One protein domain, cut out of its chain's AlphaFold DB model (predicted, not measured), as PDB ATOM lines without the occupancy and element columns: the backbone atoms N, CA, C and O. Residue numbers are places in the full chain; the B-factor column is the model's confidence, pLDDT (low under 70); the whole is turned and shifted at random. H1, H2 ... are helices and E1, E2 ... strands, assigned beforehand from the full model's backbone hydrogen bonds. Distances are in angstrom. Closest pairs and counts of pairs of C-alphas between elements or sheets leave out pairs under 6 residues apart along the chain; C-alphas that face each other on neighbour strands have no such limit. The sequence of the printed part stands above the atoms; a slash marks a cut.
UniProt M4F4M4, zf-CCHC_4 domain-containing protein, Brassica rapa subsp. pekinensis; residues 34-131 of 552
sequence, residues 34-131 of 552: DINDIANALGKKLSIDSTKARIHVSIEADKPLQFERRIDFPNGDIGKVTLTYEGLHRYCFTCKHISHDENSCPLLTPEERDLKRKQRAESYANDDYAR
ATOM      1  N   ASP A  34      39.887 -18.092 -23.320       77.38
ATOM      2  CA  ASP A  34      40.491 -18.828 -22.198       77.38
ATOM      3  C   ASP A  34      40.411 -20.357 -22.351       77.38
ATOM      4  O   ASP A  34      41.288 -21.097 -21.903       77.38
ATOM      5  N   ILE A  35      39.374 -20.857 -23.034       87.06
ATOM      6  CA  ILE A  35      39.076 -22.296 -23.153       87.06
ATOM      7  C   ILE A  35      40.212 -23.057 -23.863       87.06
ATOM      8  O   ILE A  35      40.457 -24.230 -23.570       87.06
ATOM      9  N   ASN A  36      40.931 -22.410 -24.789       88.62
ATOM     10  CA  ASN A  36      42.067 -23.033 -25.472       88.62
ATOM     11  C   ASN A  36      43.287 -23.169 -24.560       88.62
ATOM     12  O   ASN A  36      43.908 -24.231 -24.551       88.62
ATOM     13  N   ASP A  37      43.607 -22.132 -23.794       89.00
ATOM     14  CA  ASP A  37      44.808 -22.109 -22.963       89.00
ATOM     15  C   ASP A  37      44.626 -22.965 -21.709       89.00
ATOM     16  O   ASP A  37      45.524 -23.730 -21.357       89.00
ATOM     17  N   ILE A  38      43.406 -23.011 -21.159       88.56
ATOM     18  CA  ILE A  38      42.999 -24.028 -20.180       88.56
ATOM     19  C   ILE A  38      43.199 -25.440 -20.760       88.56
ATOM     20  O   ILE A  38      43.838 -26.281 -20.129       88.56
ATOM     21  N   ALA A  39      42.724 -25.722 -21.981       91.31
ATOM     22  CA  ALA A  39      42.893 -27.042 -22.598       91.31
ATOM     23  C   ALA A  39      44.368 -27.428 -22.814       91.31
ATOM     24  O   ALA A  39      44.723 -28.591 -22.621       91.31
ATOM     25  N   ASN A  40      45.210 -26.466 -23.207       89.75
ATOM     26  CA  ASN A  40      46.644 -26.656 -23.433       89.75
ATOM     27  C   ASN A  40      47.404 -26.882 -22.114       89.75
ATOM     28  O   ASN A  40      48.266 -27.757 -22.039       89.75
ATOM     29  N   ALA A  41      47.068 -26.129 -21.062       89.50
ATOM     30  CA  ALA A  41      47.679 -26.270 -19.744       89.50
ATOM     31  C   ALA A  41      47.297 -27.598 -19.071       89.50
ATOM     32  O   ALA A  41      48.141 -28.216 -18.425       89.50
ATOM     33  N   LEU A  42      46.053 -28.064 -19.242       90.12
ATOM     34  CA  LEU A  42      45.575 -29.332 -18.681       90.12
ATOM     35  C   LEU A  42      46.172 -30.577 -19.358       90.12
ATOM     36  O   LEU A  42      46.231 -31.634 -18.730       90.12
ATOM     37  N   GLY A  43      46.615 -30.485 -20.616       90.88
ATOM     38  CA  GLY A  43      47.306 -31.583 -21.294       90.88
ATOM     39  C   GLY A  43      47.109 -31.614 -22.808       90.88
ATOM     40  O   GLY A  43      46.997 -30.596 -23.486       90.88
ATOM     41  N   LYS A  44      47.076 -32.823 -23.376       93.50
ATOM     42  CA  LYS A  44      46.959 -33.023 -24.827       93.50
ATOM     43  C   LYS A  44      45.501 -32.857 -25.269       93.50
ATOM     44  O   LYS A  44      44.746 -33.827 -25.321       93.50
ATOM     45  N   LYS A  45      45.104 -31.620 -25.580       93.88
ATOM     46  CA  LYS A  45      43.811 -31.252 -26.191       93.88
ATOM     47  C   LYS A  45      43.455 -32.174 -27.371       93.88
ATOM     48  O   LYS A  45      44.185 -32.232 -28.356       93.88
ATOM     49  N   LEU A  46      42.306 -32.849 -27.285       94.94
ATOM     50  CA  LEU A  46      41.752 -33.705 -28.346       94.94
ATOM     51  C   LEU A  46      40.673 -32.978 -29.158       94.94
ATOM     52  O   LEU A  46      40.707 -32.969 -30.386       94.94
ATOM     53  N   SER A  47      39.708 -32.356 -28.477       95.00
ATOM     54  CA  SER A  47      38.611 -31.605 -29.103       95.00
ATOM     55  C   SER A  47      38.000 -30.611 -28.119       95.00
ATOM     56  O   SER A  47      37.949 -30.891 -26.923       95.00
ATOM     57  N   ILE A  48      37.487 -29.484 -28.615       94.00
ATOM     58  CA  ILE A  48      36.745 -28.495 -27.819       94.00
ATOM     59  C   ILE A  48      35.371 -28.282 -28.457       94.00
ATOM     60  O   ILE A  48      35.269 -28.082 -29.666       94.00
ATOM     61  N   ASP A  49      34.332 -28.308 -27.630       93.19
ATOM     62  CA  ASP A  49      32.965 -27.914 -27.960       93.19
ATOM     63  C   ASP A  49      32.660 -26.597 -27.234       93.19
ATOM     64  O   ASP A  49      32.155 -26.582 -26.106       93.19
ATOM     65  N   SER A  50      33.005 -25.481 -27.886       87.88
ATOM     66  CA  SER A  50      32.791 -24.128 -27.356       87.88
ATOM     67  C   SER A  50      31.315 -23.855 -27.062       87.88
ATOM     68  O   SER A  50      31.007 -23.214 -26.065       87.88
ATOM     69  N   THR A  51      30.389 -24.444 -27.833       88.94
ATOM     70  CA  THR A  51      28.934 -24.270 -27.641       88.94
ATOM     71  C   THR A  51      28.407 -24.801 -26.304       88.94
ATOM     72  O   THR A  51      27.254 -24.549 -25.962       88.94
ATOM     73  N   LYS A  52      29.222 -25.565 -25.565       88.69
ATOM     74  CA  LYS A  52      28.888 -26.127 -24.247       88.69
ATOM     75  C   LYS A  52      29.992 -25.902 -23.206       88.69
ATOM     76  O   LYS A  52      29.910 -26.494 -22.135       88.69
ATOM     77  N   ALA A  53      31.032 -25.131 -23.538       88.00
ATOM     78  CA  ALA A  53      32.272 -25.006 -22.763       88.00
ATOM     79  C   ALA A  53      32.909 -26.363 -22.366       88.00
ATOM     80  O   ALA A  53      33.433 -26.521 -21.265       88.00
ATOM     81  N   ARG A  54      32.863 -27.375 -23.252       90.31
ATOM     82  CA  ARG A  54      33.391 -28.725 -22.963       90.31
ATOM     83  C   ARG A  54      34.717 -28.972 -23.670       90.31
ATOM     84  O   ARG A  54      34.829 -28.792 -24.881       90.31
ATOM     85  N   ILE A  55      35.699 -29.454 -22.915       92.94
ATOM     86  CA  ILE A  55      37.044 -29.785 -23.392       92.94
ATOM     87  C   ILE A  55      37.243 -31.299 -23.254       92.94
ATOM     88  O   ILE A  55      37.004 -31.862 -22.188       92.94
ATOM     89  N   HIS A  56      37.715 -31.964 -24.307       93.81
ATOM     90  CA  HIS A  56      38.307 -33.298 -24.201       93.81
ATOM     91  C   HIS A  56      39.832 -33.163 -24.179       93.81
ATOM     92  O   HIS A  56      40.433 -32.682 -25.144       93.81
ATOM     93  N   VAL A  57      40.450 -33.613 -23.088       93.75
ATOM     94  CA  VAL A  57      41.903 -33.632 -22.878       93.75
ATOM     95  C   VAL A  57      42.349 -35.085 -22.739       93.75
ATOM     96  O   VAL A  57      41.732 -35.851 -22.003       93.75
ATOM     97  N   SER A  58      43.422 -35.466 -23.427       93.12
ATOM     98  CA  SER A  58      44.137 -36.710 -23.148       93.12
ATOM     99  C   SER A  58      45.082 -36.485 -21.966       93.12
ATOM    100  O   SER A  58      46.024 -35.690 -22.056       93.12
ATOM    101  N   ILE A  59      44.785 -37.163 -20.855       91.19
ATOM    102  CA  ILE A  59      45.585 -37.192 -19.626       91.19
ATOM    103  C   ILE A  59      46.403 -38.488 -19.621       91.19
ATOM    104  O   ILE A  59      45.910 -39.550 -19.998       91.19
ATOM    105  N   GLU A  60      47.663 -38.402 -19.202       91.50
ATOM    106  CA  GLU A  60      48.582 -39.542 -19.143       91.50
ATOM    107  C   GLU A  60      48.384 -40.308 -17.826       91.50
ATOM    108  O   GLU A  60      48.646 -39.775 -16.751       91.50
ATOM    109  N   ALA A  61      47.907 -41.555 -17.916       90.50
ATOM    110  CA  ALA A  61      47.529 -42.394 -16.770       90.50
ATOM    111  C   ALA A  61      48.699 -42.756 -15.832       90.50
ATOM    112  O   ALA A  61      48.484 -43.061 -14.658       90.50
ATOM    113  N   ASP A  62      49.926 -42.706 -16.356       91.31
ATOM    114  CA  ASP A  62      51.171 -43.043 -15.658       91.31
ATOM    115  C   ASP A  62      51.699 -41.900 -14.770       91.31
ATOM    116  O   ASP A  62      52.789 -42.002 -14.211       91.31
ATOM    117  N   LYS A  63      50.954 -40.793 -14.666       93.31
ATOM    118  CA  LYS A  63      51.276 -39.635 -13.824       93.31
ATOM    119  C   LYS A  63      50.230 -39.468 -12.716       93.31
ATOM    120  O   LYS A  63      49.061 -39.795 -12.930       93.31
ATOM    121  N   PRO A  64      50.612 -38.916 -11.550       94.94
ATOM    122  CA  PRO A  64      49.660 -38.627 -10.491       94.94
ATOM    123  C   PRO A  64      48.663 -37.551 -10.941       94.94
ATOM    124  O   PRO A  64      49.043 -36.549 -11.553       94.94
ATOM    125  N   LEU A  65      47.387 -37.746 -10.610       95.06
ATOM    126  CA  LEU A  65      46.319 -36.798 -10.905       95.06
ATOM    127  C   LEU A  65      46.547 -35.459 -10.206       95.06
ATOM    128  O   LEU A  65      46.938 -35.389  -9.036       95.06
ATOM    129  N   GLN A  66      46.216 -34.392 -10.923       94.06
ATOM    130  CA  GLN A  66      46.289 -33.025 -10.433       94.06
ATOM    131  C   GLN A  66      44.868 -32.553 -10.133       94.06
ATOM    132  O   GLN A  66      44.081 -32.352 -11.044       94.06
ATOM    133  N   PHE A  67      44.531 -32.402  -8.852       94.00
ATOM    134  CA  PHE A  67      43.227 -31.880  -8.400       94.00
ATOM    135  C   PHE A  67      43.171 -30.347  -8.411       94.00
ATOM    136  O   PHE A  67      42.104 -29.745  -8.318       94.00
ATOM    137  N   GLU A  68      44.333 -29.718  -8.542       94.38
ATOM    138  CA  GLU A  68      44.530 -28.285  -8.673       94.38
ATOM    139  C   GLU A  68      45.658 -28.056  -9.675       94.38
ATOM    140  O   GLU A  68      46.679 -28.748  -9.638       94.38
ATOM    141  N   ARG A  69      45.481 -27.073 -10.557       92.88
ATOM    142  CA  ARG A  69      46.525 -26.600 -11.456       92.88
ATOM    143  C   ARG A  69      46.439 -25.085 -11.605       92.88
ATOM    144  O   ARG A  69      45.359 -24.540 -11.820       92.88
ATOM    145  N   ARG A  70      47.586 -24.413 -11.506       93.62
ATOM    146  CA  ARG A  70      47.711 -22.997 -11.871       93.62
ATOM    147  C   ARG A  70      47.873 -22.875 -13.385       93.62
ATOM    148  O   ARG A  70      48.535 -23.715 -13.998       93.62
ATOM    149  N   ILE A  71      47.212 -21.887 -13.970       92.19
ATOM    150  CA  ILE A  71      47.171 -21.629 -15.409       92.19
ATOM    151  C   ILE A  71      47.442 -20.144 -15.610       92.19
ATOM    152  O   ILE A  71      46.684 -19.304 -15.127       92.19
ATOM    153  N   ASP A  72      48.527 -19.842 -16.310       90.25
ATOM    154  CA  ASP A  72      48.944 -18.474 -16.594       90.25
ATOM    155  C   ASP A  72      48.187 -17.981 -17.836       90.25
ATOM    156  O   ASP A  72      48.308 -18.559 -18.921       90.25
ATOM    157  N   PHE A  73      47.367 -16.944 -17.681       87.81
ATOM    158  CA  PHE A  73      46.608 -16.346 -18.776       87.81
ATOM    159  C   PHE A  73      47.486 -15.382 -19.593       87.81
ATOM    160  O   PHE A  73      48.395 -14.755 -19.041       87.81
ATOM    161  N   PRO A  74      47.196 -15.161 -20.892       87.19
ATOM    162  CA  PRO A  74      47.961 -14.230 -21.732       87.19
ATOM    163  C   PRO A  74      47.920 -12.762 -21.260       87.19
ATOM    164  O   PRO A  74      48.721 -11.954 -21.728       87.19
ATOM    165  N   ASN A  75      47.029 -12.419 -20.324       88.06
ATOM    166  CA  ASN A  75      46.979 -11.116 -19.652       88.06
ATOM    167  C   ASN A  75      48.093 -10.923 -18.599       88.06
ATOM    168  O   ASN A  75      48.364  -9.789 -18.208       88.06
ATOM    169  N   GLY A  76      48.723 -12.008 -18.132       92.69
ATOM    170  CA  GLY A  76      49.642 -12.027 -16.986       92.69
ATOM    171  C   GLY A  76      49.002 -12.476 -15.663       92.69
ATOM    172  O   GLY A  76      49.717 -12.676 -14.684       92.69
ATOM    173  N   ASP A  77      47.680 -12.671 -15.634       90.81
ATOM    174  CA  ASP A  77      46.946 -13.191 -14.476       90.81
ATOM    175  C   ASP A  77      47.185 -14.701 -14.287       90.81
ATOM    176  O   ASP A  77      47.219 -15.457 -15.260       90.81
ATOM    177  N   ILE A  78      47.296 -15.171 -13.039       92.00
ATOM    178  CA  ILE A  78      47.508 -16.595 -12.716       92.00
ATOM    179  C   ILE A  78      46.223 -17.187 -12.127       92.00
ATOM    180  O   ILE A  78      45.919 -17.009 -10.947       92.00
ATOM    181  N   GLY A  79      45.471 -17.926 -12.941       89.88
ATOM    182  CA  GLY A  79      44.247 -18.606 -12.521       89.88
ATOM    183  C   GLY A  79      44.515 -19.910 -11.769       89.88
ATOM    184  O   GLY A  79      45.359 -20.711 -12.169       89.88
ATOM    185  N   LYS A  80      43.745 -20.180 -10.711       92.62
ATOM    186  CA  LYS A  80      43.703 -21.480 -10.021       92.62
ATOM    187  C   LYS A  80      42.520 -22.301 -10.540       92.62
ATOM    188  O   LYS A  80      41.376 -21.996 -10.221       92.62
ATOM    189  N   VAL A  81      42.783 -23.361 -11.305       89.88
ATOM    190  CA  VAL A  81      41.747 -24.298 -11.772       89.88
ATOM    191  C   VAL A  81      41.739 -25.546 -10.896       89.88
ATOM    192  O   VAL A  81      42.742 -26.249 -10.777       89.88
ATOM    193  N   THR A  82      40.588 -25.834 -10.292       92.00
ATOM    194  CA  THR A  82      40.319 -27.081  -9.568       92.00
ATOM    195  C   THR A  82      39.714 -28.132 -10.500       92.00
ATOM    196  O   THR A  82      38.960 -27.825 -11.425       92.00
ATOM    197  N   LEU A  83      40.082 -29.393 -10.280       92.19
ATOM    198  CA  LEU A  83      39.808 -30.514 -11.178       92.19
ATOM    199  C   LEU A  83      39.040 -31.611 -10.440       92.19
ATOM    200  O   LEU A  83      39.600 -32.412  -9.692       92.19
ATOM    201  N   THR A  84      37.729 -31.638 -10.668       92.12
ATOM    202  CA  THR A  84      36.812 -32.664 -10.164       92.12
ATOM    203  C   THR A  84      36.748 -33.847 -11.126       92.12
ATOM    204  O   THR A  84      36.256 -33.729 -12.249       92.12
ATOM    205  N   TYR A  85      37.247 -35.000 -10.679       92.19
ATOM    206  CA  TYR A  85      37.263 -36.244 -11.446       92.19
ATOM    207  C   TYR A  85      36.047 -37.116 -11.104       92.19
ATOM    208  O   TYR A  85      35.961 -37.671 -10.011       92.19
ATOM    209  N   GLU A  86      35.117 -37.263 -12.049       92.06
ATOM    210  CA  GLU A  86      33.931 -38.121 -11.919       92.06
ATOM    211  C   GLU A  86      34.137 -39.477 -12.618       92.06
ATOM    212  O   GLU A  86      34.830 -39.569 -13.631       92.06
ATOM    213  N   GLY A  87      33.520 -40.545 -12.092       91.31
ATOM    214  CA  GLY A  87      33.555 -41.884 -12.705       91.31
ATOM    215  C   GLY A  87      34.919 -42.588 -12.673       91.31
ATOM    216  O   GLY A  87      35.164 -43.492 -13.473       91.31
ATOM    217  N   LEU A  88      35.822 -42.171 -11.780       91.88
ATOM    218  CA  LEU A  88      37.198 -42.661 -11.746       91.88
ATOM    219  C   LEU A  88      37.313 -44.035 -11.065       91.88
ATOM    220  O   LEU A  88      37.449 -44.154  -9.849       91.88
ATOM    221  N   HIS A  89      37.264 -45.092 -11.870       88.31
ATOM    222  CA  HIS A  89      37.489 -46.458 -11.404       88.31
ATOM    223  C   HIS A  89      38.984 -46.723 -11.155       88.31
ATOM    224  O   HIS A  89      39.818 -46.408 -11.999       88.31
ATOM    225  N   ARG A  90      39.296 -47.387 -10.031       91.94
ATOM    226  CA  ARG A  90      40.637 -47.878  -9.648       91.94
ATOM    227  C   ARG A  90      41.704 -46.795  -9.451       91.94
ATOM    228  O   ARG A  90      42.794 -46.847 -10.015       91.94
ATOM    229  N   TYR A  91      41.369 -45.819  -8.614       94.69
ATOM    230  CA  TYR A  91      42.252 -44.737  -8.190       94.69
ATOM    231  C   TYR A  91      42.862 -45.010  -6.804       94.69
ATOM    232  O   TYR A  91      42.143 -45.282  -5.840       94.69
ATOM    233  N   CYS A  92      44.185 -44.886  -6.677       94.75
ATOM    234  CA  CYS A  92      44.866 -44.908  -5.385       94.75
ATOM    235  C   CYS A  92      44.994 -43.482  -4.838       94.75
ATOM    236  O   CYS A  92      45.792 -42.681  -5.322       94.75
ATOM    237  N   PHE A  93      44.253 -43.191  -3.769       93.25
ATOM    238  CA  PHE A  93      44.271 -41.899  -3.074       93.25
ATOM    239  C   PHE A  93      45.660 -41.485  -2.571       93.25
ATOM    240  O   PHE A  93      45.959 -40.294  -2.526       93.25
ATOM    241  N   THR A  94      46.511 -42.449  -2.213       93.69
ATOM    242  CA  THR A  94      47.818 -42.188  -1.599       93.69
ATOM    243  C   THR A  94      48.877 -41.749  -2.605       93.69
ATOM    244  O   THR A  94      49.545 -40.742  -2.389       93.69
ATOM    245  N   CYS A  95      49.038 -42.483  -3.711       94.12
ATOM    246  CA  CYS A  95      50.008 -42.147  -4.760       94.12
ATOM    247  C   CYS A  95      49.410 -41.261  -5.866       94.12
ATOM    248  O   CYS A  95      50.138 -40.781  -6.731       94.12
ATOM    249  N   LYS A  96      48.085 -41.080  -5.863       95.06
ATOM    250  CA  LYS A  96      47.281 -40.328  -6.835       95.06
ATOM    251  C   LYS A  96      47.282 -40.880  -8.272       95.06
ATOM    252  O   LYS A  96      46.964 -40.137  -9.193       95.06
ATOM    253  N   HIS A  97      47.598 -42.158  -8.492       94.62
ATOM    254  CA  HIS A  97      47.567 -42.788  -9.827       94.62
ATOM    255  C   HIS A  97      46.270 -43.580 -10.078       94.62
ATOM    256  O   HIS A  97      45.628 -44.053  -9.140       94.62
ATOM    257  N   ILE A  98      45.910 -43.759 -11.357       94.88
ATOM    258  CA  ILE A  98      44.722 -44.517 -11.815       94.88
ATOM    259  C   ILE A  98      45.039 -45.939 -12.316       94.88
ATOM    260  O   ILE A  98      44.206 -46.594 -12.937       94.88
ATOM    261  N   SER A  99      46.269 -46.417 -12.103       93.06
ATOM    262  CA  SER A  99      46.698 -47.756 -12.529       93.06
ATOM    263  C   SER A  99      46.315 -48.863 -11.538       93.06
ATOM    264  O   SER A  99      46.351 -50.045 -11.891       93.06
ATOM    265  N   HIS A 100      45.960 -48.505 -10.301       94.38
ATOM    266  CA  HIS A 100      45.735 -49.437  -9.201       94.38
ATOM    267  C   HIS A 100      44.889 -48.816  -8.080       94.38
ATOM    268  O   HIS A 100      44.946 -47.616  -7.825       94.38
ATOM    269  N   ASP A 101      44.150 -49.660  -7.362       94.69
ATOM    270  CA  ASP A 101      43.440 -49.299  -6.134       94.69
ATOM    271  C   ASP A 101      44.422 -49.161  -4.961       94.69
ATOM    272  O   ASP A 101      45.489 -49.780  -4.963       94.69
ATOM    273  N   GLU A 102      44.042 -48.431  -3.908       92.50
ATOM    274  CA  GLU A 102      44.875 -48.242  -2.707       92.50
ATOM    275  C   GLU A 102      45.330 -49.559  -2.059       92.50
ATOM    276  O   GLU A 102      46.502 -49.696  -1.717       92.50
ATOM    277  N   ASN A 103      44.461 -50.575  -2.004       92.75
ATOM    278  CA  ASN A 103      44.795 -51.914  -1.494       92.75
ATOM    279  C   ASN A 103      45.946 -52.590  -2.274       92.75
ATOM    280  O   ASN A 103      46.664 -53.430  -1.729       92.75
ATOM    281  N   SER A 104      46.132 -52.197  -3.536       95.31
ATOM    282  CA  SER A 104      47.152 -52.682  -4.474       95.31
ATOM    283  C   SER A 104      48.294 -51.682  -4.721       95.31
ATOM    284  O   SER A 104      49.031 -51.828  -5.693       95.31
ATOM    285  N   CYS A 105      48.453 -50.662  -3.870       95.75
ATOM    286  CA  CYS A 105      49.519 -49.670  -4.009       95.75
ATOM    287  C   CYS A 105      50.919 -50.289  -3.811       95.75
ATOM    288  O   CYS A 105      51.190 -50.817  -2.730       95.75
ATOM    289  N   PRO A 106      51.832 -50.198  -4.802       95.19
ATOM    290  CA  PRO A 106      53.196 -50.716  -4.682       95.19
ATOM    291  C   PRO A 106      54.118 -49.794  -3.868       95.19
ATOM    292  O   PRO A 106      55.219 -50.202  -3.516       95.19
ATOM    293  N   LEU A 107      53.685 -48.561  -3.575       94.88
ATOM    294  CA  LEU A 107      54.429 -47.575  -2.779       94.88
ATOM    295  C   LEU A 107      54.083 -47.624  -1.281       94.88
ATOM    296  O   LEU A 107      54.410 -46.687  -0.560       94.88
ATOM    297  N   LEU A 108      53.370 -48.660  -0.826       95.31
ATOM    298  CA  LEU A 108      52.938 -48.805   0.563       95.31
ATOM    299  C   LEU A 108      53.112 -50.237   1.063       95.31
ATOM    300  O   LEU A 108      52.750 -51.203   0.374       95.31
ATOM    301  N   THR A 109      53.543 -50.382   2.312       96.50
ATOM    302  CA  THR A 109      53.480 -51.674   3.010       96.50
ATOM    303  C   THR A 109      52.013 -52.120   3.192       96.50
ATOM    304  O   THR A 109      51.090 -51.310   3.038       96.50
ATOM    305  N   PRO A 110      51.735 -53.413   3.456       94.88
ATOM    306  CA  PRO A 110      50.371 -53.867   3.744       94.88
ATOM    307  C   PRO A 110      49.766 -53.156   4.964       94.88
ATOM    308  O   PRO A 110      48.609 -52.746   4.933       94.88
ATOM    309  N   GLU A 111      50.579 -52.935   5.996       94.94
ATOM    310  CA  GLU A 111      50.190 -52.279   7.248       94.94
ATOM    311  C   GLU A 111      49.855 -50.795   7.027       94.94
ATOM    312  O   GLU A 111      48.800 -50.324   7.450       94.94
ATOM    313  N   GLU A 112      50.677 -50.066   6.263       95.50
ATOM    314  CA  GLU A 112      50.395 -48.678   5.870       95.50
ATOM    315  C   GLU A 112      49.115 -48.536   5.035       95.50
ATOM    316  O   GLU A 112      48.418 -47.525   5.149       95.50
ATOM    317  N   ARG A 113      48.805 -49.522   4.179       94.12
ATOM    318  CA  ARG A 113      47.557 -49.544   3.396       94.12
ATOM    319  C   ARG A 113      46.340 -49.668   4.297       94.12
ATOM    320  O   ARG A 113      45.360 -48.960   4.079       94.12
ATOM    321  N   ASP A 114      46.406 -50.521   5.312       94.00
ATOM    322  CA  ASP A 114      45.305 -50.712   6.251       94.00
ATOM    323  C   ASP A 114      45.152 -49.511   7.200       94.00
ATOM    324  O   ASP A 114      44.028 -49.055   7.412       94.00
ATOM    325  N   LEU A 115      46.255 -48.918   7.675       94.62
ATOM    326  CA  LEU A 115      46.235 -47.671   8.452       94.62
ATOM    327  C   LEU A 115      45.634 -46.501   7.657       94.62
ATOM    328  O   LEU A 115      44.753 -45.805   8.157       94.62
ATOM    329  N   LYS A 116      46.037 -46.303   6.395       94.12
ATOM    330  CA  LYS A 116      45.499 -45.215   5.554       94.12
ATOM    331  C   LYS A 116      44.059 -45.467   5.098       94.12
ATOM    332  O   LYS A 116      43.322 -44.504   4.877       94.12
ATOM    333  N   ARG A 117      43.621 -46.733   5.024       92.62
ATOM    334  CA  ARG A 117      42.203 -47.085   4.833       92.62
ATOM    335  C   ARG A 117      41.371 -46.729   6.070       92.62
ATOM    336  O   ARG A 117      40.313 -46.130   5.903       92.62
ATOM    337  N   LYS A 118      41.856 -47.043   7.280       93.75
ATOM    338  CA  LYS A 118      41.223 -46.649   8.554       93.75
ATOM    339  C   LYS A 118      41.108 -45.128   8.677       93.75
ATOM    340  O   LYS A 118      39.995 -44.618   8.731       93.75
ATOM    341  N   GLN A 119      42.225 -44.411   8.527       94.19
ATOM    342  CA  GLN A 119      42.272 -42.946   8.609       94.19
ATOM    343  C   GLN A 119      41.280 -42.250   7.661       94.19
ATOM    344  O   GLN A 119      40.726 -41.207   8.004       94.19
ATOM    345  N   ARG A 120      41.014 -42.812   6.467       90.38
ATOM    346  CA  ARG A 120      40.004 -42.245   5.556       90.38
ATOM    347  C   ARG A 120      38.574 -42.697   5.846       90.38
ATOM    348  O   ARG A 120      37.648 -41.947   5.559       90.38
ATOM    349  N   ALA A 121      38.364 -43.881   6.418       90.94
ATOM    350  CA  ALA A 121      37.052 -44.252   6.949       90.94
ATOM    351  C   ALA A 121      36.658 -43.311   8.106       90.94
ATOM    352  O   ALA A 121      35.547 -42.789   8.123       90.94
ATOM    353  N   GLU A 122      37.608 -43.014   8.993       93.94
ATOM    354  CA  GLU A 122      37.488 -42.024  10.068       93.94
ATOM    355  C   GLU A 122      37.256 -40.608   9.513       93.94
ATOM    356  O   GLU A 122      36.335 -39.920   9.952       93.94
ATOM    357  N   SER A 123      38.017 -40.171   8.496       92.94
ATOM    358  CA  SER A 123      37.800 -38.847   7.893       92.94
ATOM    359  C   SER A 123      36.438 -38.722   7.205       92.94
ATOM    360  O   SER A 123      35.818 -37.672   7.310       92.94
ATOM    361  N   TYR A 124      35.946 -39.772   6.532       89.25
ATOM    362  CA  TYR A 124      34.606 -39.756   5.935       89.25
ATOM    363  C   TYR A 124      33.494 -39.751   6.988       89.25
ATOM    364  O   TYR A 124      32.520 -39.026   6.811       89.25
ATOM    365  N   ALA A 125      33.650 -40.483   8.096       91.62
ATOM    366  CA  ALA A 125      32.708 -40.404   9.212       91.62
ATOM    367  C   ALA A 125      32.646 -38.974   9.784       91.62
ATOM    368  O   ALA A 125      31.561 -38.420   9.947       91.62
ATOM    369  N   ASN A 126      33.804 -38.345  10.008       91.56
ATOM    370  CA  ASN A 126      33.892 -36.966  10.496       91.56
ATOM    371  C   ASN A 126      33.323 -35.935   9.500       91.56
ATOM    372  O   ASN A 126      32.611 -35.021   9.918       91.56
ATOM    373  N   ASP A 127      33.568 -36.093   8.194       89.00
ATOM    374  CA  ASP A 127      32.976 -35.245   7.145       89.00
ATOM    375  C   ASP A 127      31.442 -35.368   7.095       89.00
ATOM    376  O   ASP A 127      30.755 -34.366   6.878       89.00
ATOM    377  N   ASP A 128      30.881 -36.565   7.311       82.12
ATOM    378  CA  ASP A 128      29.428 -36.756   7.375       82.12
ATOM    379  C   ASP A 128      28.828 -36.151   8.656       82.12
ATOM    380  O   ASP A 128      27.802 -35.472   8.570       82.12
ATOM    381  N   TYR A 129      29.492 -36.265   9.816       76.88
ATOM    382  CA  TYR A 129      29.094 -35.530  11.029       76.88
ATOM    383  C   TYR A 129      29.137 -34.006  10.822       76.88
ATOM    384  O   TYR A 129      28.198 -33.312  11.209       76.88
ATOM    385  N   ALA A 130      30.164 -33.479  10.145       74.88
ATOM    386  CA  ALA A 130      30.261 -32.059   9.796       74.88
ATOM    387  C   ALA A 130      29.217 -31.609   8.749       74.88
ATOM    388  O   ALA A 130      28.920 -30.416   8.633       74.88
ATOM    389  N   ARG A 131      28.642 -32.549   7.984       64.94
ATOM    390  CA  ARG A 131      27.562 -32.310   7.010       64.94
ATOM    391  C   ARG A 131      26.158 -32.474   7.579       64.94
ATOM    392  O   ARG A 131      25.212 -32.028   6.922       64.94
TER     393      ARG A 131
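Overview. This is residues 34 to 131 of the 552 residues of the protein "zf-CCHC_4 domain-containing protein" of Brassica rapa subsp. pekinensis (UniProt M4F4M4). Two small hairpins, E1 with E2 and E3 with E4, pack on the short helix H1 between them; a long looped stretch, residues 83 to 109, leads away to the long helix H2, whose residues 121 to 131 stick out. The 98 printed residues run H1, E1, E2, E3, E4, H2, both two-stranded sheets antiparallel, class mixed. The whole is loose, radius of gyration of the C-alphas 17.1 A, spanning 48 by 33 by 26 A.

Arrangement. H1, residues 34 to 42, comes closest to E2, residues 54 to 58, at the C-alphas of Ala 39 and Ile 55, 6.5 A. E1, residues 44 to 49, and E2 form an antiparallel hairpin at 161 degrees, with N 46 and O 56 within hydrogen-bond range at 2.8 A. E3, residues 68 to 72, and E4, residues 78 to 82, form another at 154 degrees, with N 71 and O 79 at 2.8 A. The closest C-alphas of H1 and E3 are Ala 41 and Ile 71, 6.4 A. H2, residues 110 to 131, is apart from H1, E1, E2 and E3. In H1 and H2 every O i to N i+4 pair is within hydrogen-bond range.

Along the chain. H1 begins at C-alpha 34 (40.491, -18.828, -22.198). E1 is 15.2 A long. H2, 31.6 A long, ends at C-alpha 131 (27.562, -32.310, 7.010).

Size, cuts and confidence. The C-alphas farthest apart, Thr 51 and Glu 111, are 49.5 A apart. The printed part has no cut; the link E4 to H2 is long. Only residue 131 has pLDDT under 70.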